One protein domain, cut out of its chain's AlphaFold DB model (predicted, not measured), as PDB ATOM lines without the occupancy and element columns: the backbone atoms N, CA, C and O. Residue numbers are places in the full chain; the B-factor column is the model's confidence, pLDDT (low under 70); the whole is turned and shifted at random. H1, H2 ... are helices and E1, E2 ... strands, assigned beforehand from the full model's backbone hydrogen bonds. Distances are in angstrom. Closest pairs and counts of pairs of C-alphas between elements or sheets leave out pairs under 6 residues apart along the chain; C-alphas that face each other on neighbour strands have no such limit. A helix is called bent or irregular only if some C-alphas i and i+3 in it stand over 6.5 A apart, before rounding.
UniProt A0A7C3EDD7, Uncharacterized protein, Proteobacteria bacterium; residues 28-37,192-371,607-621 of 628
ATOM      1  N   ILE A  28     138.945 152.648 183.432       95.69
ATOM      2  CA  ILE A  28     138.134 153.327 182.417       95.69
ATOM      3  C   ILE A  28     137.957 154.790 182.818       95.69
ATOM      4  O   ILE A  28     137.466 155.075 183.910       95.69
ATOM      5  N   GLY A  29     138.330 155.705 181.925       96.62
ATOM      6  CA  GLY A  29     137.982 157.117 182.043       96.62
ATOM      7  C   GLY A  29     136.556 157.352 181.562       96.62
ATOM      8  O   GLY A  29     136.236 156.986 180.434       96.62
ATOM      9  N   ILE A  30     135.709 157.938 182.399       95.06
ATOM     10  CA  ILE A  30     134.380 158.429 182.037       95.06
ATOM     11  C   ILE A  30     134.484 159.950 181.937       95.06
ATOM     12  O   ILE A  30     134.662 160.620 182.956       95.06
ATOM     13  N   LEU A  31     134.422 160.475 180.715       93.06
ATOM     14  CA  LEU A  31     134.397 161.908 180.439       93.06
ATOM     15  C   LEU A  31     132.946 162.335 180.227       93.06
ATOM     16  O   LEU A  31     132.309 161.915 179.261       93.06
ATOM     17  N   LEU A  32     132.433 163.133 181.151       88.06
ATOM     18  CA  LEU A  32     131.085 163.689 181.115       88.06
ATOM     19  C   LEU A  32     131.187 165.104 180.554       88.06
ATOM     20  O   LEU A  32     131.893 165.919 181.141       88.06
ATOM     21  N   ILE A  33     130.551 165.375 179.418       80.94
ATOM     22  CA  ILE A  33     130.591 166.693 178.772       80.94
ATOM     23  C   ILE A  33     129.225 167.348 178.902       80.94
ATOM     24  O   ILE A  33     128.230 166.787 178.438       80.94
ATOM     25  N   ASP A  34     129.207 168.521 179.519       74.00
ATOM     26  CA  ASP A  34     127.989 169.259 179.827       74.00
ATOM     27  C   ASP A  34     127.906 170.604 179.092       74.00
ATOM     28  O   ASP A  34     128.917 171.160 178.642       74.00
ATOM     29  N   VAL A  35     126.684 171.131 179.000       65.06
ATOM     30  CA  VAL A  35     126.360 172.403 178.348       65.06
ATOM     31  C   VAL A  35     126.052 173.438 179.404       65.06
ATOM     32  O   VAL A  35     124.946 173.493 179.938       65.06
ATOM     33  N   GLY A  36     127.003 174.316 179.705       56.66
ATOM     34  CA  GLY A  36     126.647 175.443 180.542       56.66
ATOM     35  C   GLY A  36     127.747 176.236 181.193       56.66
ATOM     36  O   GLY A  36     128.926 176.020 180.945       56.66
ATOM     37  N   THR A  37     127.322 177.172 182.040       53.12
ATOM     38  CA  THR A  37     128.216 178.120 182.698       53.12
ATOM     39  C   THR A  37     128.826 177.554 183.981       53.12
ATOM     40  O   THR A  37     128.190 176.781 184.707       53.12
ATOM     41  N   LYS A 192     123.477 183.689 190.555       70.94
ATOM     42  CA  LYS A 192     124.276 182.515 190.187       70.94
ATOM     43  C   LYS A 192     123.462 181.513 189.399       70.94
ATOM     44  O   LYS A 192     122.335 181.194 189.770       70.94
ATOM     45  N   ASP A 193     124.083 180.957 188.368       68.88
ATOM     46  CA  ASP A 193     123.515 179.859 187.600       68.88
ATOM     47  C   ASP A 193     123.665 178.530 188.369       68.88
ATOM     48  O   ASP A 193     124.788 178.049 188.549       68.88
ATOM     49  N   PRO A 194     122.568 177.897 188.829       67.69
ATOM     50  CA  PRO A 194     122.649 176.656 189.594       67.69
ATOM     51  C   PRO A 194     123.026 175.436 188.736       67.69
ATOM     52  O   PRO A 194     123.216 174.352 189.295       67.69
ATOM     53  N   HIS A 195     123.115 175.582 187.410       71.00
ATOM     54  CA  HIS A 195     123.349 174.506 186.452       71.00
ATOM     55  C   HIS A 195     124.533 173.607 186.830       71.00
ATOM     56  O   HIS A 195     124.371 172.396 187.004       71.00
ATOM     57  N   ARG A 196     125.715 174.200 187.048       74.38
ATOM     58  CA  ARG A 196     126.943 173.448 187.347       74.38
ATOM     59  C   ARG A 196     126.792 172.558 188.576       74.38
ATOM     60  O   ARG A 196     127.162 171.384 188.537       74.38
ATOM     61  N   ARG A 197     126.242 173.090 189.668       76.62
ATOM     62  CA  ARG A 197     125.979 172.305 190.881       76.62
ATOM     63  C   ARG A 197     125.037 171.147 190.611       76.62
ATOM     64  O   ARG A 197     125.280 170.043 191.091       76.62
ATOM     65  N   VAL A 198     123.957 171.393 189.877       76.06
ATOM     66  CA  VAL A 198     122.949 170.377 189.556       76.06
ATOM     67  C   VAL A 198     123.559 169.240 188.744       76.06
ATOM     68  O   VAL A 198     123.388 168.074 189.110       76.06
ATOM     69  N   ALA A 199     124.308 169.571 187.696       77.75
ATOM     70  CA  ALA A 199     124.970 168.599 186.842       77.75
ATOM     71  C   ALA A 199     126.016 167.781 187.605       77.75
ATOM     72  O   ALA A 199     125.982 166.549 187.609       77.75
ATOM     73  N   LEU A 200     126.891 168.437 188.373       81.44
ATOM     74  CA  LEU A 200     127.883 167.731 189.182       81.44
ATOM     75  C   LEU A 200     127.222 166.828 190.229       81.44
ATOM     76  O   LEU A 200     127.635 165.682 190.399       81.44
ATOM     77  N   LYS A 201     126.137 167.264 190.875       82.06
ATOM     78  CA  LYS A 201     125.361 166.396 191.771       82.06
ATOM     79  C   LYS A 201     124.702 165.242 191.028       82.06
ATOM     80  O   LYS A 201     124.582 164.154 191.587       82.06
ATOM     81  N   PHE A 202     124.263 165.426 189.785       83.19
ATOM     82  CA  PHE A 202     123.735 164.350 188.943       83.19
ATOM     83  C   PHE A 202     124.779 163.250 188.674       83.19
ATOM     84  O   PHE A 202     124.457 162.060 188.750       83.19
ATOM     85  N   PHE A 203     126.050 163.620 188.494       86.56
ATOM     86  CA  PHE A 203     127.138 162.658 188.278       86.56
ATOM     87  C   PHE A 203     127.706 162.044 189.541       86.56
ATOM     88  O   PHE A 203     127.899 160.830 189.593       86.56
ATOM     89  N   TYR A 204     127.990 162.882 190.531       88.25
ATOM     90  CA  TYR A 204     128.823 162.541 191.679       88.25
ATOM     91  C   TYR A 204     128.027 162.388 192.978       88.25
ATOM     92  O   TYR A 204     128.585 161.930 193.972       88.25
ATOM     93  N   GLY A 205     126.748 162.774 193.001       87.50
ATOM     94  CA  GLY A 205     125.956 162.794 194.228       87.50
ATOM     95  C   GLY A 205     126.612 163.677 195.289       87.50
ATOM     96  O   GLY A 205     126.971 164.822 195.017       87.50
ATOM     97  N   ASN A 206     126.810 163.120 196.484       87.69
ATOM     98  CA  ASN A 206     127.433 163.814 197.613       87.69
ATOM     99  C   ASN A 206     128.951 164.013 197.472       87.69
ATOM    100  O   ASN A 206     129.530 164.770 198.246       87.69
ATOM    101  N   ASP A 207     129.579 163.390 196.473       87.94
ATOM    102  CA  ASP A 207     130.993 163.593 196.146       87.94
ATOM    103  C   ASP A 207     131.204 164.716 195.111       87.94
ATOM    104  O   ASP A 207     132.293 164.835 194.542       87.94
ATOM    105  N   ALA A 208     130.171 165.515 194.812       86.38
ATOM    106  CA  ALA A 208     130.269 166.627 193.871       86.38
ATOM    107  C   ALA A 208     131.332 167.647 194.335       86.38
ATOM    108  O   ALA A 208     131.211 168.219 195.423       86.38
ATOM    109  N   PRO A 209     132.383 167.901 193.535       80.25
ATOM    110  CA  PRO A 209     133.493 168.744 193.959       80.25
ATOM    111  C   PRO A 209     133.042 170.197 194.135       80.25
ATOM    112  O   PRO A 209     132.423 170.767 193.241       80.25
ATOM    113  N   GLY A 210     133.389 170.798 195.275       81.31
ATOM    114  CA  GLY A 210     133.082 172.202 195.574       81.31
ATOM    115  C   GLY A 210     131.674 172.466 196.115       81.31
ATOM    116  O   GLY A 210     131.338 173.629 196.324       81.31
ATOM    117  N   TYR A 211     130.870 171.429 196.383       79.19
ATOM    118  CA  TYR A 211     129.494 171.579 196.871       79.19
ATOM    119  C   TYR A 211     129.235 170.822 198.169       79.19
ATOM    120  O   TYR A 211     129.811 169.768 198.425       79.19
ATOM    121  N   GLU A 212     128.324 171.365 198.978       82.50
ATOM    122  CA  GLU A 212     127.864 170.708 200.199       82.50
ATOM    123  C   GLU A 212     127.036 169.446 199.870       82.50
ATOM    124  O   GLU A 212     126.172 169.499 198.980       82.50
ATOM    125  N   PRO A 213     127.263 168.329 200.591       82.69
ATOM    126  CA  PRO A 213     126.481 167.103 200.447       82.69
ATOM    127  C   PRO A 213     124.988 167.305 200.727       82.69
ATOM    128  O   PRO A 213     124.609 167.978 201.688       82.69
ATOM    129  N   ASP A 214     124.130 166.646 199.949       77.00
ATOM    130  CA  ASP A 214     122.688 166.628 200.190       77.00
ATOM    131  C   ASP A 214     122.310 165.604 201.271       77.00
ATOM    132  O   ASP A 214     122.925 164.540 201.427       77.00
ATOM    133  N   SER A 215     121.240 165.910 202.010       77.50
ATOM    134  CA  SER A 215     120.593 164.967 202.921       77.50
ATOM    135  C   SER A 215     119.100 164.860 202.596       77.50
ATOM    136  O   SER A 215     118.378 165.845 202.759       77.50
ATOM    137  N   PRO A 216     118.603 163.679 202.180       78.69
ATOM    138  CA  PRO A 216     119.337 162.423 202.011       78.69
ATOM    139  C   PRO A 216     120.132 162.345 200.693       78.69
ATOM    140  O   PRO A 216     119.864 163.090 199.759       78.69
ATOM    141  N   GLU A 217     121.054 161.381 200.605       81.81
ATOM    142  CA  GLU A 217     121.862 161.134 199.404       81.81
ATOM    143  C   GLU A 217     121.003 160.884 198.154       81.81
ATOM    144  O   GLU A 217     120.025 160.121 198.180       81.81
ATOM    145  N   LEU A 218     121.392 161.540 197.061       81.19
ATOM    146  CA  LEU A 218     120.752 161.442 195.759       81.19
ATOM    147  C   LEU A 218     121.408 160.342 194.915       81.19
ATOM    148  O   LEU A 218     122.632 160.232 194.839       81.19
ATOM    149  N   SER A 219     120.583 159.572 194.206       87.19
ATOM    150  CA  SER A 219     121.054 158.625 193.188       87.19
ATOM    151  C   SER A 219     121.879 159.347 192.129       87.19
ATOM    152  O   SER A 219     121.504 160.445 191.721       87.19
ATOM    153  N   ASN A 220     123.003 158.782 191.704       89.88
ATOM    154  CA  ASN A 220     123.946 159.439 190.800       89.88
ATOM    155  C   ASN A 220     124.627 158.425 189.871       89.88
ATOM    156  O   ASN A 220     124.653 157.222 190.150       89.88
ATOM    157  N   ILE A 221     125.169 158.911 188.751       91.19
ATOM    158  CA  ILE A 221     125.779 158.048 187.728       91.19
ATOM    159  C   ILE A 221     126.988 157.288 188.279       91.19
ATOM    160  O   ILE A 221     127.118 156.091 188.017       91.19
ATOM    161  N   LYS A 222     127.864 157.954 189.039       93.06
ATOM    162  CA  LYS A 222     129.102 157.368 189.565       93.06
ATOM    163  C   LYS A 222     128.828 156.107 190.383       93.06
ATOM    164  O   LYS A 222     129.420 155.055 190.111       93.06
ATOM    165  N   ASP A 223     127.925 156.191 191.353       93.06
ATOM    166  CA  ASP A 223     127.639 155.086 192.265       93.06
ATOM    167  C   ASP A 223     126.910 153.955 191.552       93.06
ATOM    168  O   ASP A 223     127.301 152.791 191.672       93.06
ATOM    169  N   ARG A 224     125.908 154.286 190.728       93.81
ATOM    170  CA  ARG A 224     125.160 153.289 189.954       93.81
ATOM    171  C   ARG A 224     126.042 152.564 188.944       93.81
ATOM    172  O   ARG A 224     125.949 151.344 188.816       93.81
ATOM    173  N   LEU A 225     126.945 153.263 188.260       93.62
ATOM    174  CA  LEU A 225     127.875 152.632 187.324       93.62
ATOM    175  C   LEU A 225     128.857 151.700 188.050       93.62
ATOM    176  O   LEU A 225     129.099 150.578 187.592       93.62
ATOM    177  N   THR A 226     129.372 152.135 189.203       92.00
ATOM    178  CA  THR A 226     130.276 151.342 190.052       92.00
ATOM    179  C   THR A 226     129.582 150.090 190.596       92.00
ATOM    180  O   THR A 226     130.168 149.005 190.580       92.00
ATOM    181  N   GLU A 227     128.318 150.210 191.014       93.81
ATOM    182  CA  GLU A 227     127.474 149.098 191.463       93.81
ATOM    183  C   GLU A 227     127.256 148.061 190.346       93.81
ATOM    184  O   GLU A 227     127.391 146.856 190.568       93.81
ATOM    185  N   ARG A 228     126.940 148.515 189.126       93.69
ATOM    186  CA  ARG A 228     126.574 147.641 187.997       93.69
ATOM    187  C   ARG A 228     127.758 146.937 187.340       93.69
ATOM    188  O   ARG A 228     127.564 145.903 186.698       93.69
ATOM    189  N   LEU A 229     128.968 147.476 187.472       91.81
ATOM    190  CA  LEU A 229     130.178 146.935 186.848       91.81
ATOM    191  C   LEU A 229     131.267 146.625 187.891       91.81
ATOM    192  O   LEU A 229     132.364 147.195 187.837       91.81
ATOM    193  N   PRO A 230     131.009 145.680 188.820       88.31
ATOM    194  CA  PRO A 230     131.958 145.350 189.869       88.31
ATOM    195  C   PRO A 230     133.254 144.790 189.275       88.31
ATOM    196  O   PRO A 230     133.250 143.948 188.377       88.31
ATOM    197  N   GLY A 231     134.388 145.238 189.813       85.19
ATOM    198  CA  GLY A 231     135.713 144.777 189.392       85.19
ATOM    199  C   GLY A 231     136.397 145.646 188.337       85.19
ATOM    200  O   GLY A 231     137.575 145.409 188.071       85.19
ATOM    201  N   ARG A 232     135.721 146.672 187.810       88.94
ATOM    202  CA  ARG A 232     136.348 147.756 187.041       88.94
ATOM    203  C   ARG A 232     136.803 148.891 187.953       88.94
ATOM    204  O   ARG A 232     136.297 149.040 189.063       88.94
ATOM    205  N   GLU A 233     137.791 149.649 187.494       93.81
ATOM    206  CA  GLU A 233     138.198 150.907 188.118       93.81
ATOM    207  C   GLU A 233     137.715 152.046 187.220       93.81
ATOM    208  O   GLU A 233     138.025 152.060 186.031       93.81
ATOM    209  N   PHE A 234     136.931 152.971 187.770       94.56
ATOM    210  CA  PHE A 234     136.433 154.129 187.034       94.56
ATOM    211  C   PHE A 234     137.113 155.396 187.527       94.56
ATOM    212  O   PHE A 234     137.264 155.597 188.731       94.56
ATOM    213  N   VAL A 235     137.471 156.262 186.586       95.19
ATOM    214  CA  VAL A 235     137.865 157.641 186.860       95.19
ATOM    215  C   VAL A 235     136.912 158.547 186.117       95.19
ATOM    216  O   VAL A 235     136.786 158.442 184.904       95.19
ATOM    217  N   PHE A 236     136.247 159.431 186.845       93.00
ATOM    218  CA  PHE A 236     135.274 160.355 186.285       93.00
ATOM    219  C   PHE A 236     135.911 161.740 186.165       93.00
ATOM    220  O   PHE A 236     136.539 162.210 187.120       93.00
ATOM    221  N   ARG A 237     135.735 162.390 185.016       91.94
ATOM    222  CA  ARG A 237     136.060 163.803 184.797       91.94
ATOM    223  C   ARG A 237     134.912 164.505 184.086       91.94
ATOM    224  O   ARG A 237     134.117 163.861 183.402       91.94
ATOM    225  N   HIS A 238     134.854 165.813 184.283       86.25
ATOM    226  CA  HIS A 238     133.828 166.692 183.752       86.25
ATOM    227  C   HIS A 238     134.470 167.684 182.782       86.25
ATOM    228  O   HIS A 238     135.483 168.283 183.130       86.25
ATOM    229  N   GLY A 239     133.891 167.838 181.597       81.94
ATOM    230  CA  GLY A 239     134.257 168.845 180.604       81.94
ATOM    231  C   GLY A 239     133.056 169.717 180.238       81.94
ATOM    232  O   GLY A 239     131.916 169.384 180.565       81.94
ATOM    233  N   TRP A 240     133.319 170.822 179.548       77.00
ATOM    234  CA  TRP A 240     132.302 171.768 179.088       77.00
ATOM    235  C   TRP A 240     132.368 171.935 177.579       77.00
ATOM    236  O   TRP A 240     133.448 172.128 177.021       77.00
ATOM    237  N   GLU A 241     131.206 171.955 176.935       72.12
ATOM    238  CA  GLU A 241     131.099 172.302 175.516       72.12
ATOM    239  C   GLU A 241     131.573 173.732 175.224       72.12
ATOM    240  O   GLU A 241     132.235 173.969 174.220       72.12
ATOM    241  N   GLY A 242     131.305 174.688 176.116       66.25
ATOM    242  CA  GLY A 242     131.788 176.063 175.940       66.25
ATOM    243  C   GLY A 242     133.303 176.222 176.079       66.25
ATOM    244  O   GLY A 242     133.848 177.229 175.649       66.25
ATOM    245  N   TYR A 243     133.991 175.226 176.649       72.31
ATOM    246  CA  TYR A 243     135.436 175.239 176.881       72.31
ATOM    247  C   TYR A 243     136.063 173.933 176.409       72.31
ATOM    248  O   TYR A 243     136.627 173.168 177.196       72.31
ATOM    249  N   MET A 244     135.936 173.636 175.120       78.38
ATOM    250  CA  MET A 244     136.496 172.397 174.584       78.38
ATOM    251  C   MET A 244     138.025 172.397 174.622       78.38
ATOM    252  O   MET A 244     138.625 171.408 175.037       78.38
ATOM    253  N   GLU A 245     138.645 173.513 174.241       79.44
ATOM    254  CA  GLU A 245     140.097 173.687 174.165       79.44
ATOM    255  C   GLU A 245     140.611 174.686 175.210       79.44
ATOM    256  O   GLU A 245     139.893 175.576 175.661       79.44
ATOM    257  N   ASN A 246     141.893 174.581 175.559       79.75
ATOM    258  CA  ASN A 246     142.614 175.556 176.377       79.75
ATOM    259  C   ASN A 246     142.991 176.805 175.558       79.75
ATOM    260  O   ASN A 246     144.172 177.098 175.323       79.75
ATOM    261  N   LYS A 247     141.968 177.531 175.099       71.44
ATOM    262  CA  LYS A 247     142.080 178.786 174.351       71.44
ATOM    263  C   LYS A 247     141.097 179.824 174.895       71.44
ATOM    264  O   LYS A 247     140.021 179.456 175.345       71.44
ATOM    265  N   ASP A 248     141.473 181.099 174.845       60.53
ATOM    266  CA  ASP A 248     140.561 182.215 175.125       60.53
ATOM    267  C   ASP A 248     139.577 182.455 173.959       60.53
ATOM    268  O   ASP A 248     139.746 181.899 172.868       60.53
ATOM    269  N   ALA A 249     138.582 183.331 174.152       51.53
ATOM    270  CA  ALA A 249     137.634 183.730 173.106       51.53
ATOM    271  C   ALA A 249     138.276 184.243 171.799       51.53
ATOM    272  O   ALA A 249     137.601 184.324 170.769       51.53
ATOM    273  N   TYR A 250     139.557 184.618 171.794       53.62
ATOM    274  CA  TYR A 250     140.293 185.096 170.619       53.62
ATOM    275  C   TYR A 250     141.176 184.008 169.986       53.62
ATOM    276  O   TYR A 250     141.861 184.270 168.995       53.62
ATOM    277  N   GLY A 251     141.139 182.781 170.515       58.03
ATOM    278  CA  GLY A 251     141.918 181.643 170.044       58.03
ATOM    279  C   GLY A 251     143.359 181.610 170.564       58.03
ATOM    280  O   GLY A 251     144.148 180.782 170.097       58.03
ATOM    281  N   ASN A 252     143.732 182.477 171.512       63.38
ATOM    282  CA  ASN A 252     145.061 182.443 172.118       63.38
ATOM    283  C   ASN A 252     145.139 181.335 173.175       63.38
ATOM    284  O   ASN A 252     144.176 181.129 173.909       63.38
ATOM    285  N   PRO A 253     146.286 180.650 173.328       77.06
ATOM    286  CA  PRO A 253     146.446 179.625 174.356       77.06
ATOM    287  C   PRO A 253     146.204 180.167 175.771       77.06
ATOM    288  O   PRO A 253     146.889 181.091 176.215       77.06
ATOM    289  N   MET A 254     145.294 179.535 176.507       77.06
ATOM    290  CA  MET A 254     144.970 179.866 177.893       77.06
ATOM    291  C   MET A 254     144.647 178.587 178.659       77.06
ATOM    292  O   MET A 254     143.813 177.798 178.233       77.06
ATOM    293  N   LYS A 255     145.290 178.363 179.810       80.56
ATOM    294  CA  LYS A 255     144.939 177.214 180.651       80.56
ATOM    295  C   LYS A 255     143.604 177.479 181.344       80.56
ATOM    296  O   LYS A 255     143.527 178.355 182.204       80.56
ATOM    297  N   ILE A 256     142.601 176.680 181.010       75.56
ATOM    298  CA  ILE A 256     141.269 176.717 181.605       75.56
ATOM    299  C   ILE A 256     141.121 175.436 182.425       75.56
ATOM    300  O   ILE A 256     141.128 174.332 181.883       75.56
ATOM    301  N   ASN A 257     141.047 175.571 183.751       75.69
ATOM    302  CA  ASN A 257     141.088 174.418 184.661       75.69
ATOM    303  C   ASN A 257     139.930 173.437 184.443       75.69
ATOM    304  O   ASN A 257     140.121 172.242 184.610       75.69
ATOM    305  N   ASP A 258     138.761 173.937 184.053       72.88
ATOM    306  CA  ASP A 258     137.579 173.105 183.853       72.88
ATOM    307  C   ASP A 258     137.366 172.708 182.375       72.88
ATOM    308  O   ASP A 258     136.347 172.099 182.064       72.88
ATOM    309  N   SER A 259     138.278 173.031 181.445       81.25
ATOM    310  CA  SER A 259     138.078 172.721 180.018       81.25
ATOM    311  C   SER A 259     138.034 171.218 179.734       81.25
ATOM    312  O   SER A 259     138.643 170.403 180.435       81.25
ATOM    313  N   THR A 260     137.357 170.840 178.648       86.88
ATOM    314  CA  THR A 260     137.324 169.452 178.169       86.88
ATOM    315  C   THR A 260     138.731 168.954 177.829       86.88
ATOM    316  O   THR A 260     139.075 167.826 178.181       86.88
ATOM    317  N   GLU A 261     139.588 169.786 177.228       90.12
ATOM    318  CA  GLU A 261     140.996 169.453 176.974       90.12
ATOM    319  C   GLU A 261     141.777 169.182 178.271       90.12
ATOM    320  O   GLU A 261     142.510 168.193 178.341       90.12
ATOM    321  N   THR A 262     141.583 169.988 179.323       91.00
ATOM    322  CA  THR A 262     142.209 169.741 180.633       91.00
ATOM    323  C   THR A 262     141.719 168.426 181.244       91.00
ATOM    324  O   THR A 262     142.531 167.612 181.685       91.00
ATOM    325  N   ALA A 263     140.413 168.146 181.195       92.62
ATOM    326  CA  ALA A 263     139.854 166.878 181.663       92.62
ATOM    327  C   ALA A 263     140.426 165.659 180.907       92.62
ATOM    328  O   ALA A 263     140.696 164.617 181.511       92.62
ATOM    329  N   ILE A 264     140.642 165.783 179.592       95.69
ATOM    330  CA  ILE A 264     141.296 164.759 178.762       95.69
ATOM    331  C   ILE A 264     142.751 164.562 179.199       95.69
ATOM    332  O   ILE A 264     143.181 163.421 179.393       95.69
ATOM    333  N   GLU A 265     143.504 165.649 179.381       95.12
ATOM    334  CA  GLU A 265     144.893 165.598 179.836       95.12
ATOM    335  C   GLU A 265     145.012 164.858 181.176       95.12
ATOM    336  O   GLU A 265     145.840 163.953 181.308       95.12
ATOM    337  N   GLU A 266     144.151 165.179 182.144       94.62
ATOM    338  CA  GLU A 266     144.127 164.528 183.454       94.62
ATOM    339  C   GLU A 266     143.820 163.026 183.345       94.62
ATOM    340  O   GLU A 266     144.517 162.200 183.943       94.62
ATOM    341  N   LEU A 267     142.816 162.638 182.547       96.50
ATOM    342  CA  LEU A 267     142.468 161.227 182.341       96.50
ATOM    343  C   LEU A 267     143.636 160.426 181.741       96.50
ATOM    344  O   LEU A 267     143.911 159.298 182.172       96.50
ATOM    345  N   ILE A 268     144.328 160.991 180.753       96.12
ATOM    346  CA  ILE A 268     145.376 160.293 180.001       96.12
ATOM    347  C   ILE A 268     146.708 160.310 180.758       96.12
ATOM    348  O   ILE A 268     147.304 159.255 180.993       96.12
ATOM    349  N   ASN A 269     147.185 161.486 181.161       94.94
ATOM    350  CA  ASN A 269     148.549 161.665 181.658       94.94
ATOM    351  C   ASN A 269     148.672 161.426 183.166       94.94
ATOM    352  O   ASN A 269     149.648 160.808 183.617       94.94
ATOM    353  N   GLU A 270     147.694 161.885 183.948       95.31
ATOM    354  CA  GLU A 270     147.723 161.765 185.409       95.31
ATOM    355  C   GLU A 270     147.131 160.428 185.858       95.31
ATOM    356  O   GLU A 270     147.784 159.637 186.547       95.31
ATOM    357  N   GLU A 271     145.917 160.141 185.398       96.19
ATOM    358  CA  GLU A 271     145.134 158.983 185.821       96.19
ATOM    359  C   GLU A 271     145.506 157.710 185.064       96.19
ATOM    360  O   GLU A 271     145.337 156.605 185.596       96.19
ATOM    361  N   LYS A 272     146.082 157.841 183.863       95.06
ATOM    362  CA  LYS A 272     146.599 156.732 183.045       95.06
ATOM    363  C   LYS A 272     145.533 155.677 182.770       95.06
ATOM    364  O   LYS A 272     145.761 154.471 182.952       95.06
ATOM    365  N   VAL A 273     144.353 156.142 182.364       96.25
ATOM    366  CA  VAL A 273     143.242 155.271 181.970       96.25
ATOM    367  C   VAL A 273     143.635 154.402 180.772       96.25
ATOM    368  O   VAL A 273     144.523 154.730 179.992       96.25
ATOM    369  N   ASN A 274     143.014 153.233 180.649       94.19
ATOM    370  CA  ASN A 274     143.284 152.286 179.562       94.19
ATOM    371  C   ASN A 274     142.380 152.509 178.346       94.19
ATOM    372  O   ASN A 274     142.674 151.998 177.270       94.19
ATOM    373  N   ARG A 275     141.263 153.207 178.550       94.44
ATOM    374  CA  ARG A 275     140.293 153.608 177.534       94.44
ATOM    375  C   ARG A 275     139.432 154.738 178.074       94.44
ATOM    376  O   ARG A 275     139.320 154.901 179.294       94.44
ATOM    377  N   MET A 276     138.752 155.422 177.170       95.44
ATOM    378  CA  MET A 276     137.792 156.465 177.486       95.44
ATOM    379  C   MET A 276     136.388 156.110 177.008       95.44
ATOM    380  O   MET A 276     136.195 155.528 175.938       95.44
ATOM    381  N   VAL A 277     135.402 156.478 177.818       94.69
ATOM    382  CA  VAL A 277     134.000 156.560 177.430       94.69
ATOM    383  C   VAL A 277     133.558 157.996 177.614       94.69
ATOM    384  O   VAL A 277     133.684 158.542 178.707       94.69
ATOM    385  N   VAL A 278     133.068 158.594 176.539       91.44
ATOM    386  CA  VAL A 278     132.551 159.959 176.546       91.44
ATOM    387  C   VAL A 278     131.032 159.881 176.609       91.44
ATOM    388  O   VAL A 278     130.424 159.123 175.852       91.44
ATOM    389  N   ALA A 279     130.421 160.624 177.522       86.75
ATOM    390  CA  ALA A 279     128.977 160.745 177.636       86.75
ATOM    391  C   ALA A 279     128.593 162.221 177.688       86.75
ATOM    392  O   ALA A 279     129.212 163.003 178.407       86.75
ATOM    393  N   TYR A 280     127.582 162.583 176.909       76.75
ATOM    394  CA  TYR A 280     127.038 163.930 176.880       76.75
ATOM    395  C   TYR A 280     125.817 164.004 177.789       76.75
ATOM    396  O   TYR A 280     125.026 163.062 177.838       76.75
ATOM    397  N   VAL A 281     125.705 165.084 178.552       63.56
ATOM    398  CA  VAL A 281     124.772 165.186 179.683       63.56
ATOM    399  C   VAL A 281     123.344 165.483 179.251       63.56
ATOM    400  O   VAL A 281     122.404 165.121 179.965       63.56
ATOM    401  N   ASN A 282     123.171 166.077 178.072       60.66
ATOM    402  CA  ASN A 282     121.847 166.426 177.612       60.66
ATOM    403  C   ASN A 282     121.018 165.171 177.318       60.66
ATOM    404  O   ASN A 282     121.283 164.400 176.392       60.66
ATOM    405  N   SER A 283     120.006 164.967 178.159       49.69
ATOM    406  CA  SER A 283     119.230 163.736 178.199       49.69
ATOM    407  C   SER A 283     118.293 163.545 177.001       49.69
ATOM    408  O   SER A 283     117.863 162.413 176.760       49.69
ATOM    409  N   ALA A 284     118.061 164.595 176.198       45.22
ATOM    410  CA  ALA A 284     117.404 164.444 174.900       45.22
ATOM    411  C   ALA A 284     117.742 165.456 173.794       45.22
ATOM    412  O   ALA A 284     117.433 165.145 172.646       45.22
ATOM    413  N   PHE A 285     118.343 166.620 174.067       48.06
ATOM    414  CA  PHE A 285     118.339 167.722 173.098       48.06
ATOM    415  C   PHE A 285     119.559 168.649 173.161       48.06
ATOM    416  O   PHE A 285     119.523 169.567 173.956       48.06
ATOM    417  N   ASN A 286     120.545 168.562 172.265       38.25
ATOM    418  CA  ASN A 286     121.247 169.796 171.873       38.25
ATOM    419  C   ASN A 286     121.190 169.988 170.357       38.25
ATOM    420  O   ASN A 286     121.397 169.034 169.599       38.25
ATOM    421  N   ASN A 287     120.881 171.227 169.967       37.03
ATOM    422  CA  ASN A 287     121.209 171.796 168.671       37.03
ATOM    423  C   ASN A 287     122.662 171.444 168.336       37.03
ATOM    424  O   ASN A 287     123.529 171.503 169.199       37.03
ATOM    425  N   TYR A 288     122.947 171.125 167.079       46.09
ATOM    426  CA  TYR A 288     124.285 170.727 166.636       46.09
ATOM    427  C   TYR A 288     124.670 169.346 167.163       46.09
ATOM    428  O   TYR A 288     125.518 169.194 168.036       46.09
ATOM    429  N   SER A 289     124.045 168.332 166.566       48.28
ATOM    430  CA  SER A 289     124.474 166.933 166.541       48.28
ATOM    431  C   SER A 289     125.797 166.619 167.281       48.28
ATOM    432  O   SER A 289     126.865 167.058 166.834       48.28
ATOM    433  N   PRO A 290     125.809 165.732 168.300       50.31
ATOM    434  CA  PRO A 290     127.060 165.123 168.749       50.31
ATOM    435  C   PRO A 290     127.706 164.302 167.618       50.31
ATOM    436  O   PRO A 290     128.838 163.850 167.749       50.31
ATOM    437  N   TYR A 291     126.995 164.093 166.504       55.72
ATOM    438  CA  TYR A 291     127.409 163.269 165.392       55.72
ATOM    439  C   TYR A 291     128.255 164.016 164.369       55.72
ATOM    440  O   TYR A 291     127.817 165.001 163.783       55.72
ATOM    441  N   GLY A 292     129.482 163.528 164.164       51.09
ATOM    442  CA  GLY A 292     130.424 164.109 163.215       51.09
ATOM    443  C   GLY A 292     129.967 164.038 161.763       51.09
ATOM    444  O   GLY A 292     129.169 163.196 161.367       51.09
ATOM    445  N   HIS A 293     130.542 164.921 160.953       55.34
ATOM    446  CA  HIS A 293     130.196 165.107 159.546       55.34
ATOM    447  C   HIS A 293     130.227 163.817 158.704       55.34
ATOM    448  O   HIS A 293     129.322 163.619 157.905       55.34
ATOM    449  N   ASP A 294     131.228 162.953 158.916       62.06
ATOM    450  CA  ASP A 294     131.429 161.658 158.239       62.06
ATOM    451  C   ASP A 294     131.001 160.476 159.126       62.06
ATOM    452  O   ASP A 294     131.435 159.336 158.922       62.06
ATOM    453  N   TRP A 295     130.226 160.730 160.189       67.69
ATOM    454  CA  TRP A 295     129.967 159.668 161.142       67.69
ATOM    455  C   TRP A 295     129.060 158.615 160.552       67.69
ATOM    456  O   TRP A 295     127.998 158.891 159.994       67.69
ATOM    457  N   VAL A 296     129.519 157.390 160.730       66.81
ATOM    458  CA  VAL A 296     128.761 156.200 160.433       66.81
ATOM    459  C   VAL A 296     128.428 155.512 161.743       66.81
ATOM    460  O   VAL A 296     129.224 155.527 162.691       66.81
ATOM    461  N   ASP A 297     127.244 154.926 161.793       64.69
ATOM    462  CA  ASP A 297     126.837 154.077 162.895       64.69
ATOM    463  C   ASP A 297     127.696 152.798 162.958       64.69
ATOM    464  O   ASP A 297     128.681 152.589 162.239       64.69
ATOM    465  N   GLU A 298     127.330 151.902 163.865       62.81
ATOM    466  CA  GLU A 298     128.063 150.659 164.096       62.81
ATOM    467  C   GLU A 298     127.969 149.675 162.911       62.81
ATOM    468  O   GLU A 298     128.752 148.720 162.834       62.81
ATOM    469  N   GLN A 299     127.029 149.910 161.995       68.19
ATOM    470  CA  GLN A 299     126.761 149.146 160.783       68.19
ATOM    471  C   GLN A 299     127.460 149.752 159.556       68.19
ATOM    472  O   GLN A 299     127.555 149.080 158.528       68.19
ATOM    473  N   GLY A 300     128.041 150.948 159.689       67.56
ATOM    474  CA  GLY A 300     128.703 151.662 158.603       67.56
ATOM    475  C   GLY A 300     127.760 152.557 157.800       67.56
ATOM    476  O   GLY A 300     128.168 153.041 156.747       67.56
ATOM    477  N   GLU A 301     126.536 152.782 158.279       68.88
ATOM    478  CA  GLU A 301     125.560 153.660 157.641       68.88
ATOM    479  C   GLU A 301     125.751 155.096 158.122       68.88
ATOM    480  O   GLU A 301     125.944 155.351 159.311       68.88
ATOM    481  N   GLY A 302     125.706 156.046 157.192       65.00
ATOM    482  CA  GLY A 302     125.882 157.454 157.514       65.00
ATOM    483  C   GLY A 302     124.774 158.003 158.416       65.00
ATOM    484  O   GLY A 302     123.596 157.663 158.262       65.00
ATOM    485  N   VAL A 303     125.165 158.878 159.345       62.72
ATOM    486  CA  VAL A 303     124.275 159.473 160.344       62.72
ATOM    487  C   VAL A 303     124.001 160.937 160.010       62.72
ATOM    488  O   VAL A 303     124.858 161.805 160.167       62.72
ATOM    489  N   SER A 304     122.778 161.203 159.560       61.91
ATOM    490  CA  SER A 304     122.212 162.535 159.336       61.91
ATOM    491  C   SER A 304     120.687 162.476 159.465       61.91
ATOM    492  O   SER A 304     120.103 161.411 159.709       61.91
ATOM    493  N   ALA A 305     120.015 163.609 159.275       58.12
ATOM    494  CA  ALA A 305     118.562 163.648 159.132       58.12
ATOM    495  C   ALA A 305     118.055 162.790 157.957       58.12
ATOM    496  O   ALA A 305     116.953 162.234 158.020       58.12
ATOM    497  N   LEU A 306     118.858 162.650 156.893       60.50
ATOM    498  CA  LEU A 306     118.542 161.794 155.756       60.50
ATOM    499  C   LEU A 306     119.035 160.362 156.029       60.50
ATOM    500  O   LEU A 306     120.222 160.158 156.282       60.50
ATOM    501  N   PRO A 307     118.154 159.344 155.966       63.12
ATOM    502  CA  PRO A 307     118.561 157.958 156.184       63.12
ATOM    503  C   PRO A 307     119.725 157.536 155.276       63.12
ATOM    504  O   PRO A 307     119.711 157.849 154.082       63.12
ATOM    505  N   ALA A 308     120.676 156.781 155.841       68.00
ATOM    506  CA  ALA A 308     121.838 156.207 155.153       68.00
ATOM    507  C   ALA A 308     122.821 157.229 154.545       68.00
ATOM    508  O   ALA A 308     123.573 156.893 153.632       68.00
ATOM    509  N   LYS A 309     122.819 158.474 155.035       68.88
ATOM    510  CA  LYS A 309     123.772 159.515 154.634       68.88
ATOM    511  C   LYS A 309     124.456 160.092 155.847       68.88
ATOM    512  O   LYS A 309     123.801 160.377 156.847       68.88
ATOM    513  N   THR A 310     125.753 160.312 155.733       71.19
ATOM    514  CA  THR A 310     126.506 161.135 156.674       71.19
ATOM    515  C   THR A 310     126.008 162.578 156.584       71.19
ATOM    516  O   THR A 310     125.407 162.988 155.583       71.19
ATOM    517  N   TYR A 311     126.227 163.373 157.630       65.81
ATOM    518  CA  TYR A 311     125.846 164.786 157.613       65.81
ATOM    519  C   TYR A 311     126.484 165.515 156.421       65.81
ATOM    520  O   TYR A 311     125.810 166.278 155.735       65.81
ATOM    521  N   LYS A 312     127.742 165.198 156.092       66.81
ATOM    522  CA  LYS A 312     128.445 165.729 154.920       66.81
ATOM    523  C   LYS A 312     127.744 165.391 153.607       66.81
ATOM    524  O   LYS A 312     127.453 166.304 152.841       66.81
ATOM    525  N   GLU A 313     127.449 164.115 153.364       68.50
ATOM    526  CA  GLU A 313     126.754 163.681 152.141       68.50
ATOM    527  C   GLU A 313     125.391 164.367 152.014       68.50
ATOM    528  O   GLU A 313     125.010 164.813 150.936       68.50
ATOM    529  N   CYS A 314     124.673 164.529 153.128       65.31
ATOM    530  CA  CYS A 314     123.419 165.269 153.136       65.31
ATOM    531  C   CYS A 314     123.603 166.746 152.736       65.31
ATOM    532  O   CYS A 314     122.841 167.251 151.909       65.31
ATOM    533  N   ILE A 315     124.608 167.440 153.282       59.66
ATOM    534  CA  ILE A 315     124.896 168.843 152.943       59.66
ATOM    535  C   ILE A 315     125.278 168.986 151.467       59.66
ATOM    536  O   ILE A 315     124.800 169.903 150.796       59.66
ATOM    537  N   GLU A 316     126.109 168.076 150.960       61.91
ATOM    538  CA  GLU A 316     126.503 168.018 149.551       61.91
ATOM    539  C   GLU A 316     125.273 167.793 148.650       61.91
ATOM    540  O   GLU A 316     125.078 168.526 147.684       61.91
ATOM    541  N   ASP A 317     124.352 166.903 149.021       60.69
ATOM    542  CA  ASP A 317     123.125 166.648 148.254       60.69
ATOM    543  C   ASP A 317     122.117 167.806 148.274       60.69
ATOM    544  O   ASP A 317     121.398 168.028 147.293       60.69
ATOM    545  N   ILE A 318     122.044 168.570 149.371       54.16
ATOM    546  CA  ILE A 318     121.249 169.802 149.400       54.16
ATOM    547  C   ILE A 318     121.749 170.744 148.296       54.16
ATOM    548  O   ILE A 318     120.929 171.389 147.650       54.16
ATOM    549  N   THR A 319     123.048 170.783 147.987       48.34
ATOM    550  CA  THR A 319     123.639 171.756 147.049       48.34
ATOM    551  C   THR A 319     123.319 171.532 145.558       48.34
ATOM    552  O   THR A 319     123.370 172.489 144.793       48.34
ATOM    553  N   ASP A 320     122.821 170.359 145.152       43.66
ATOM    554  CA  ASP A 320     122.563 169.990 143.742       43.66
ATOM    555  C   ASP A 320     121.197 170.450 143.167       43.66
ATOM    556  O   ASP A 320     120.733 169.970 142.127       43.66
ATOM    557  N   GLY A 321     120.521 171.403 143.819       42.56
ATOM    558  CA  GLY A 321     119.223 171.939 143.365       42.56
ATOM    559  C   GLY A 321     118.104 171.962 144.411       42.56
ATOM    560  O   GLY A 321     116.959 172.273 144.078       42.56
ATOM    561  N   LYS A 322     118.420 171.707 145.686       43.06
ATOM    562  CA  LYS A 322     117.646 172.189 146.850       43.06
ATOM    563  C   LYS A 322     118.476 173.143 147.741       43.06
ATOM    564  O   LYS A 322     118.072 173.501 148.845       43.06
ATOM    565  N   GLY A 323     119.575 173.648 147.175       35.19
ATOM    566  CA  GLY A 323     120.707 174.385 147.751       35.19
ATOM    567  C   GLY A 323     121.517 175.033 146.611       35.19
ATOM    568  O   GLY A 323     121.013 175.044 145.485       35.19
ATOM    569  N   PRO A 324     122.674 175.679 146.876       38.38
ATOM    570  CA  PRO A 324     123.173 176.800 146.076       38.38
ATOM    571  C   PRO A 324     123.315 176.476 144.586       38.38
ATOM    572  O   PRO A 324     123.983 175.528 144.204       38.38
ATOM    573  N   ALA A 325     122.708 177.307 143.735       43.53
ATOM    574  CA  ALA A 325     122.414 176.998 142.333       43.53
ATOM    575  C   ALA A 325     123.629 176.752 141.408       43.53
ATOM    576  O   ALA A 325     123.432 176.478 140.224       43.53
ATOM    577  N   THR A 326     124.867 176.902 141.894       47.31
ATOM    578  CA  THR A 326     126.095 176.755 141.099       47.31
ATOM    579  C   THR A 326     127.287 176.317 141.955       47.31
ATOM    580  O   THR A 326     127.341 176.597 143.152       47.31
ATOM    581  N   GLN A 327     128.293 175.724 141.305       49.59
ATOM    582  CA  GLN A 327     129.589 175.391 141.907       49.59
ATOM    583  C   GLN A 327     130.317 176.617 142.486       49.59
ATOM    584  O   GLN A 327     131.062 176.468 143.444       49.59
ATOM    585  N   ASP A 328     130.089 177.816 141.942       48.00
ATOM    586  CA  ASP A 328     130.659 179.062 142.471       48.00
ATOM    587  C   ASP A 328     129.988 179.463 143.789       48.00
ATOM    588  O   ASP A 328     130.673 179.880 144.712       48.00
ATOM    589  N   ALA A 329     128.675 179.248 143.927       44.41
ATOM    590  CA  ALA A 329     127.949 179.473 145.179       44.41
ATOM    591  C   ALA A 329     128.281 178.408 146.242       44.41
ATOM    592  O   ALA A 329     128.322 178.711 147.433       44.41
ATOM    593  N   LEU A 330     128.566 177.170 145.816       43.97
ATOM    594  CA  LEU A 330     129.186 176.161 146.672       43.97
ATOM    595  C   LEU A 330     130.620 176.563 147.033       43.97
ATOM    596  O   LEU A 330     130.985 176.455 148.186       43.97
ATOM    597  N   GLY A 331     131.428 177.074 146.102       47.34
ATOM    598  CA  GLY A 331     132.780 177.569 146.373       47.34
ATOM    599  C   GLY A 331     132.786 178.744 147.351       47.34
ATOM    600  O   GLY A 331     133.619 178.790 148.248       47.34
ATOM    601  N   GLU A 332     131.818 179.644 147.235       46.91
ATOM    602  CA  GLU A 332     131.582 180.777 148.126       46.91
ATOM    603  C   GLU A 332     131.126 180.316 149.525       46.91
ATOM    604  O   GLU A 332     131.739 180.694 150.522       46.91
ATOM    605  N   TYR A 333     130.152 179.396 149.609       42.56
ATOM    606  CA  TYR A 333     129.770 178.694 150.849       42.56
ATOM    607  C   TYR A 333     130.968 177.959 151.482       42.56
ATOM    608  O   TYR A 333     131.200 178.055 152.680       42.56
ATOM    609  N   LEU A 334     131.755 177.301 150.628       45.66
ATOM    610  CA  LEU A 334     133.080 176.695 150.801       45.66
ATOM    611  C   LEU A 334     134.077 177.582 151.559       45.66
ATOM    612  O   LEU A 334     134.836 177.158 152.427       45.66
ATOM    613  N   THR A 335     134.096 178.844 151.128       45.66
ATOM    614  CA  THR A 335     135.122 179.846 151.427       45.66
ATOM    615  C   THR A 335     134.771 180.662 152.669       45.66
ATOM    616  O   THR A 335     135.656 180.945 153.471       45.66
ATOM    617  N   TYR A 336     133.488 180.983 152.875       39.91
ATOM    618  CA  TYR A 336     132.992 181.632 154.100       39.91
ATOM    619  C   TYR A 336     132.738 180.640 155.246       39.91
ATOM    620  O   TYR A 336     132.461 181.027 156.376       39.91
ATOM    621  N   LYS A 337     132.831 179.336 154.976       40.66
ATOM    622  CA  LYS A 337     132.746 178.262 155.969       40.66
ATOM    623  C   LYS A 337     133.932 177.320 155.763       40.66
ATOM    624  O   LYS A 337     133.738 176.264 155.166       40.66
ATOM    625  N   PRO A 338     135.163 177.662 156.189       42.22
ATOM    626  CA  PRO A 338     136.285 176.757 156.052       42.22
ATOM    627  C   PRO A 338     135.931 175.484 156.812       42.22
ATOM    628  O   PRO A 338     135.768 175.469 158.033       42.22
ATOM    629  N   PHE A 339     135.745 174.437 156.015       41.88
ATOM    630  CA  PHE A 339     135.183 173.155 156.408       41.88
ATOM    631  C   PHE A 339     135.890 172.579 157.642       41.88
ATOM    632  O   PHE A 339     135.222 172.076 158.531       41.88
ATOM    633  N   GLU A 340     137.204 172.780 157.765       49.12
ATOM    634  CA  GLU A 340     138.032 172.331 158.893       49.12
ATOM    635  C   GLU A 340     137.537 172.777 160.279       49.12
ATOM    636  O   GLU A 340     137.711 172.034 161.241       49.12
ATOM    637  N   LYS A 341     136.899 173.949 160.392       45.44
ATOM    638  CA  LYS A 341     136.384 174.474 161.670       45.44
ATOM    639  C   LYS A 341     134.947 174.038 161.943       45.44
ATOM    640  O   LYS A 341     134.648 173.547 163.026       45.44
ATOM    641  N   HIS A 342     134.105 174.059 160.908       42.03
ATOM    642  CA  HIS A 342     132.711 173.597 160.965       42.03
ATOM    643  C   HIS A 342     132.580 172.105 161.352       42.03
ATOM    644  O   HIS A 342     131.491 171.621 161.639       42.03
ATOM    645  N   TRP A 343     133.693 171.363 161.351       48.06
ATOM    646  CA  TRP A 343     133.799 169.953 161.723       48.06
ATOM    647  C   TRP A 343     134.037 169.693 163.222       48.06
ATOM    648  O   TRP A 343     134.057 168.528 163.629       48.06
ATOM    649  N   GLN A 344     134.188 170.737 164.045       52.44
ATOM    650  CA  GLN A 344     134.502 170.649 165.477       52.44
ATOM    651  C   GLN A 344     133.254 170.495 166.374       52.44
ATOM    652  O   GLN A 344     133.061 171.225 167.340       52.44
ATOM    653  N   HIS A 345     132.399 169.515 166.069       63.56
ATOM    654  CA  HIS A 345     131.293 169.117 166.955       63.56
ATOM    655  C   HIS A 345     131.816 168.456 168.238       63.56
ATOM    656  O   HIS A 345     132.905 167.880 168.232       63.56
ATOM    657  N   VAL A 346     131.021 168.454 169.314       72.94
ATOM    658  CA  VAL A 346     131.461 168.021 170.654       72.94
ATOM    659  C   VAL A 346     132.163 166.658 170.649       72.94
ATOM    660  O   VAL A 346     133.308 166.569 171.093       72.94
ATOM    661  N   PHE A 347     131.548 165.586 170.134       77.81
ATOM    662  CA  PHE A 347     132.189 164.260 170.146       77.81
ATOM    663  C   PHE A 347     133.365 164.120 169.167       77.81
ATOM    664  O   PHE A 347     134.403 163.613 169.602       77.81
ATOM    665  N   PRO A 348     133.287 164.568 167.897       74.25
ATOM    666  CA  PRO A 348     134.443 164.577 166.999       74.25
ATOM    667  C   PRO A 348     135.632 165.379 167.529       74.25
ATOM    668  O   PRO A 348     136.749 164.865 167.527       74.25
ATOM    669  N   LEU A 349     135.398 166.592 168.039       77.56
ATOM    670  CA  LEU A 349     136.440 167.422 168.636       77.56
ATOM    671  C   LEU A 349     137.023 166.741 169.876       77.56
ATOM    672  O   LEU A 349     138.238 166.682 170.033       77.56
ATOM    673  N   THR A 350     136.183 166.133 170.719       84.25
ATOM    674  CA  THR A 350     136.659 165.316 171.843       84.25
ATOM    675  C   THR A 350     137.548 164.166 171.360       84.25
ATOM    676  O   THR A 350     138.609 163.933 171.930       84.25
ATOM    677  N   GLU A 351     137.153 163.443 170.305       85.12
ATOM    678  CA  GLU A 351     137.958 162.359 169.730       85.12
ATOM    679  C   GLU A 351     139.303 162.869 169.194       85.12
ATOM    680  O   GLU A 351     140.329 162.219 169.409       85.12
ATOM    681  N   GLU A 352     139.316 164.018 168.517       84.38
ATOM    682  CA  GLU A 352     140.534 164.668 168.030       84.38
ATOM    683  C   GLU A 352     141.459 165.054 169.187       84.38
ATOM    684  O   GLU A 352     142.637 164.688 169.179       84.38
ATOM    685  N   LEU A 353     140.922 165.714 170.215       88.12
ATOM    686  CA  LEU A 353     141.669 166.100 171.408       88.12
ATOM    687  C   LEU A 353     142.244 164.870 172.113       88.12
ATOM    688  O   LEU A 353     143.437 164.827 172.388       88.12
ATOM    689  N   ILE A 354     141.463 163.808 172.310       91.81
ATOM    690  CA  ILE A 354     141.968 162.549 172.879       91.81
ATOM    691  C   ILE A 354     143.138 162.004 172.051       91.81
ATOM    692  O   ILE A 354     144.186 161.672 172.607       91.81
ATOM    693  N   LYS A 355     142.989 161.942 170.722       88.69
ATOM    694  CA  LYS A 355     144.016 161.409 169.812       88.69
ATOM    695  C   LYS A 355     145.265 162.286 169.729       88.69
ATOM    696  O   LYS A 355     146.347 161.762 169.464       88.69
ATOM    697  N   LYS A 356     145.140 163.593 169.969       90.19
ATOM    698  CA  LYS A 356     146.266 164.529 170.095       90.19
ATOM    699  C   LYS A 356     147.148 164.178 171.299       90.19
ATOM    700  O   LYS A 356     148.369 164.251 171.182       90.19
ATOM    701  N   TYR A 357     146.553 163.767 172.422       91.69
ATOM    702  CA  TYR A 357     147.287 163.356 173.629       91.69
ATOM    703  C   TYR A 357     147.754 161.891 173.580       91.69
ATOM    704  O   TYR A 357     148.890 161.596 173.952       91.69
ATOM    705  N   ASP A 358     146.920 160.974 173.085       93.75
ATOM    706  CA  ASP A 358     147.286 159.579 172.820       93.75
ATOM    707  C   ASP A 358     146.548 159.043 171.584       93.75
ATOM    708  O   ASP A 358     145.380 158.653 171.632       93.75
ATOM    709  N   ALA A 359     147.277 158.956 170.469       92.88
ATOM    710  CA  ALA A 359     146.757 158.508 169.179       92.88
ATOM    711  C   ALA A 359     146.195 157.073 169.180       92.88
ATOM    712  O   ALA A 359     145.467 156.707 168.257       92.88
ATOM    713  N   ASN A 360     146.539 156.250 170.177       94.19
ATOM    714  CA  ASN A 360     146.066 154.870 170.295       94.19
ATOM    715  C   ASN A 360     145.008 154.686 171.391       94.19
ATOM    716  O   ASN A 360     144.589 153.548 171.618       94.19
ATOM    717  N   MET A 361     144.586 155.760 172.070       94.12
ATOM    718  CA  MET A 361     143.590 155.688 173.137       94.12
ATOM    719  C   MET A 361     142.266 155.127 172.596       94.12
ATOM    720  O   MET A 361     141.649 155.738 171.717       94.12
ATOM    721  N   PRO A 362     141.782 153.981 173.110       93.94
ATOM    722  CA  PRO A 362     140.470 153.480 172.735       93.94
ATOM    723  C   PRO A 362     139.387 154.415 173.281       93.94
ATOM    724  O   PRO A 362     139.308 154.630 174.492       93.94
ATOM    725  N   VAL A 363     138.534 154.930 172.397       91.69
ATOM    726  CA  VAL A 363     137.433 155.836 172.738       91.69
ATOM    727  C   VAL A 363     136.110 155.299 172.201       91.69
ATOM    728  O   VAL A 363     136.040 154.793 171.085       91.69
ATOM    729  N   SER A 364     135.064 155.411 173.013       90.88
ATOM    730  CA  SER A 364     133.680 155.093 172.651       90.88
ATOM    731  C   SER A 364     132.742 156.159 173.204       90.88
ATOM    732  O   SER A 364     133.009 156.707 174.273       90.88
ATOM    733  N   PHE A 365     131.628 156.397 172.524       86.88
ATOM    734  CA  PHE A 365     130.663 157.437 172.867       86.88
ATOM    735  C   PHE A 365     129.345 156.809 173.314       86.88
ATOM    736  O   PHE A 365     128.836 155.912 172.643       86.88
ATOM    737  N   ALA A 366     128.822 157.240 174.463       86.50
ATOM    738  CA  ALA A 366     127.529 156.801 174.977       86.50
ATOM    739  C   ALA A 366     126.389 157.332 174.090       86.50
ATOM    740  O   ALA A 366     126.453 158.492 173.680       86.50
ATOM    741  N   PRO A 367     125.362 156.516 173.782       79.69
ATOM    742  CA  PRO A 367     124.186 157.000 173.076       79.69
ATOM    743  C   PRO A 367     123.366 157.973 173.919       79.69
ATOM    744  O   PRO A 367     123.519 158.034 175.140       79.69
ATOM    745  N   ALA A 368     122.482 158.720 173.259       74.69
ATOM    746  CA  ALA A 368     121.547 159.610 173.937       74.69
ATOM    747  C   ALA A 368     120.653 158.834 174.921       74.69
ATOM    748  O   ALA A 368     120.155 157.745 174.614       74.69
ATOM    749  N   PHE A 369     120.400 159.413 176.098       76.62
ATOM    750  CA  PHE A 369     119.629 158.743 177.152       76.62
ATOM    751  C   PHE A 369     118.178 158.487 176.726       76.62
ATOM    752  O   PHE A 369     117.604 157.463 177.107       76.62
ATOM    753  N   GLY A 370     117.635 159.348 175.852       73.25
ATOM    754  CA  GLY A 370     116.333 159.202 175.190       73.25
ATOM    755  C   GLY A 370     116.131 157.925 174.369       73.25
ATOM    756  O   GLY A 370     115.024 157.657 173.908       73.25
ATOM    757  N   LYS A 371     117.152 157.076 174.230       77.44
ATOM    758  CA  LYS A 371     117.004 155.709 173.718       77.44
ATOM    759  C   LYS A 371     116.250 154.787 174.687       77.44
ATOM    760  O   LYS A 371     115.551 153.862 174.260       77.44
ATOM    761  N   LEU A 607     116.137 158.592 185.380       85.75
ATOM    762  CA  LEU A 607     117.061 159.326 184.516       85.75
ATOM    763  C   LEU A 607     118.522 158.872 184.699       85.75
ATOM    764  O   LEU A 607     119.249 158.690 183.717       85.75
ATOM    765  N   VAL A 608     118.957 158.638 185.942       88.69
ATOM    766  CA  VAL A 608     120.280 158.067 186.239       88.69
ATOM    767  C   VAL A 608     120.408 156.674 185.623       88.69
ATOM    768  O   VAL A 608     121.432 156.372 185.018       88.69
ATOM    769  N   GLU A 609     119.383 155.827 185.732       91.56
ATOM    770  CA  GLU A 609     119.392 154.483 185.149       91.56
ATOM    771  C   GLU A 609     119.492 154.531 183.618       91.56
ATOM    772  O   GLU A 609     120.311 153.804 183.054       91.56
ATOM    773  N   ALA A 610     118.740 155.412 182.948       88.88
ATOM    774  CA  ALA A 610     118.867 155.638 181.507       88.88
ATOM    775  C   ALA A 610     120.310 156.021 181.137       88.88
ATOM    776  O   ALA A 610     120.920 155.396 180.269       88.88
ATOM    777  N   SER A 611     120.896 156.964 181.877       88.06
ATOM    778  CA  SER A 611     122.267 157.438 181.649       88.06
ATOM    779  C   SER A 611     123.311 156.331 181.841       88.06
ATOM    780  O   SER A 611     124.216 156.134 181.025       88.06
ATOM    781  N   VAL A 612     123.171 155.547 182.913       92.56
ATOM    782  CA  VAL A 612     124.051 154.415 183.230       92.56
ATOM    783  C   VAL A 612     123.947 153.331 182.161       92.56
ATOM    784  O   VAL A 612     124.971 152.760 181.780       92.56
ATOM    785  N   LYS A 613     122.749 153.053 181.635       92.75
ATOM    786  CA  LYS A 613     122.569 152.101 180.531       92.75
ATOM    787  C   LYS A 613     123.309 152.542 179.274       92.75
ATOM    788  O   LYS A 613     124.032 151.716 178.713       92.75
ATOM    789  N   SER A 614     123.213 153.814 178.896       88.94
ATOM    790  CA  SER A 614     123.933 154.356 177.739       88.94
ATOM    791  C   SER A 614     125.449 154.244 177.917       88.94
ATOM    792  O   SER A 614     126.156 153.727 177.049       88.94
ATOM    793  N   ILE A 615     125.972 154.622 179.087       92.44
ATOM    794  CA  ILE A 615     127.407 154.499 179.383       92.44
ATOM    795  C   ILE A 615     127.852 153.029 179.345       92.44
ATOM    796  O   ILE A 615     128.886 152.702 178.763       92.44
ATOM    797  N   ILE A 616     127.070 152.108 179.919       93.75
ATOM    798  CA  ILE A 616     127.363 150.668 179.880       93.75
ATOM    799  C   ILE A 616     127.362 150.135 178.440       93.75
ATOM    800  O   ILE A 616     128.184 149.268 178.126       93.75
ATOM    801  N   GLU A 617     126.465 150.615 177.579       90.94
ATOM    802  CA  GLU A 617     126.418 150.258 176.159       90.94
ATOM    803  C   GLU A 617     127.727 150.635 175.457       90.94
ATOM    804  O   GLU A 617     128.372 149.759 174.879       90.94
ATOM    805  N   ALA A 618     128.213 151.868 175.630       90.25
ATOM    806  CA  ALA A 618     129.500 152.297 175.078       90.25
ATOM    807  C   ALA A 618     130.705 151.574 175.701       90.25
ATOM    808  O   ALA A 618     131.667 151.216 175.016       90.25
ATOM    809  N   ILE A 619     130.659 151.249 176.998       92.56
ATOM    810  CA  ILE A 619     131.696 150.408 177.610       92.56
ATOM    811  C   ILE A 619     131.737 149.029 176.928       92.56
ATOM    812  O   ILE A 619     132.822 148.501 176.663       92.56
ATOM    813  N   LYS A 620     130.577 148.427 176.646       91.19
ATOM    814  CA  LYS A 620     130.479 147.111 175.994       91.19
ATOM    815  C   LYS A 620     130.833 147.168 174.512       91.19
ATOM    816  O   LYS A 620     131.403 146.198 174.012       91.19
ATOM    817  N   ASN A 621     130.532 148.275 173.838       87.75
ATOM    818  CA  ASN A 621     130.844 148.472 172.436       87.75
ATOM    819  C   ASN A 621     131.927 149.549 172.232       87.75
ATOM    820  O   ASN A 621     131.617 150.734 172.131       87.75
TER     821      ASN A 621
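What this domain is: This is residues 28 to 37, 192 to 371 and 607 to 621 of the 628 residues of an uncharacterized protein of Proteobacteria bacterium (UniProt A0A7C3EDD7). A parallel sheet of four strands is the core, sandwiched between H1, H2 and H8 on one face and H3 and H7 on the other, as three layers. From this body a loose arm with H4, H5 and H6 reaches far out and makes the length of the whole. You will find 205 printed residues with eight named helices and four named strands, in the order E1 H1 H2 E2 H3 E3 H4 H5 H6 H7 E4 H8; the sheet runs E2 E1 E3 E4, and the class is mixed, helices and strands. The whole is compact by its radius of gyration of the C-alphas, 18.8 A, yet elongated in outline, 62 by 39 by 36 A.

Where its parts are: Find C-alpha 28 at (138.134, 153.327, 182.417); there E1 begins and runs 19.1 A to residue 34. After the first cut come H1, residues 195 to 207, irregular with C-alphas 203 and 206 9.4 A apart, and H2, residues 221 to 228. E2, residues 233 to 240, spans 23.5 A; H3 is residues 260 to 270 and E3 residues 275 to 280. Look for H4 at residues 311 to 319, H5 at 327 to 336, H6 at 339 to 342, H7 at 346 to 357, 16.8 A long, and E4 at 363 to 365. H8, residues 607 to 620, runs 20.0 A to C-alpha 620 at (130.479, 147.111, 175.994).

How they stand to each other: Begin at inner strand E1: N 30 and O 235 are 2.8 A apart toward E2, and N 31 and O 277 2.9 A toward E3. Edge strand E4 is the parallel neighbour of E3, with N 278 and O 364 2.9 A apart, within hydrogen-bond range. E2, H3 and E3 make a split strand-helix-strand unit, parallel strands joined through a helix with E1 between them, its crossover right-handed; E3, H4 to H7 and E4 make an unsplit one. H3 has a height over the sheet of 8.9 A and touches H7, closest C-alphas Ile 264 and Ile 354 at 6.3 A. On the opposite face H8 has a height of 9.3 A and touches H2, closest C-alphas Ile 221 and Val 608 at 5.7 A. H2 touches H1 too, closest at C-alphas 203 and 221, 4.8 A. H4 and H5 are close but not clearly touching, with C-alphas 319 and 330 closest at 7.1 A; H5 and H6 meet only through their link, and H6 and H7 are apart. Every O i to N i+4 pair is within hydrogen-bond range in H2, H3, H4, H5, H7 and H8, against 7 of 9 in H1; H6 is too short for one.

The domain as a whole: The farthest C-alphas, Ser 215 and Thr 326, are 63.2 A apart. Residues 38 to 191 and 372 to 606 are not printed, with C-alpha gaps of 9.5 A and 11.4 A. The links H1 to H2, E2 to H3 and E3 to H4 are long. Mean pLDDT of the printed part is 74.6; 75 residues are under 70, among them 281 to 309 and 311 to 345.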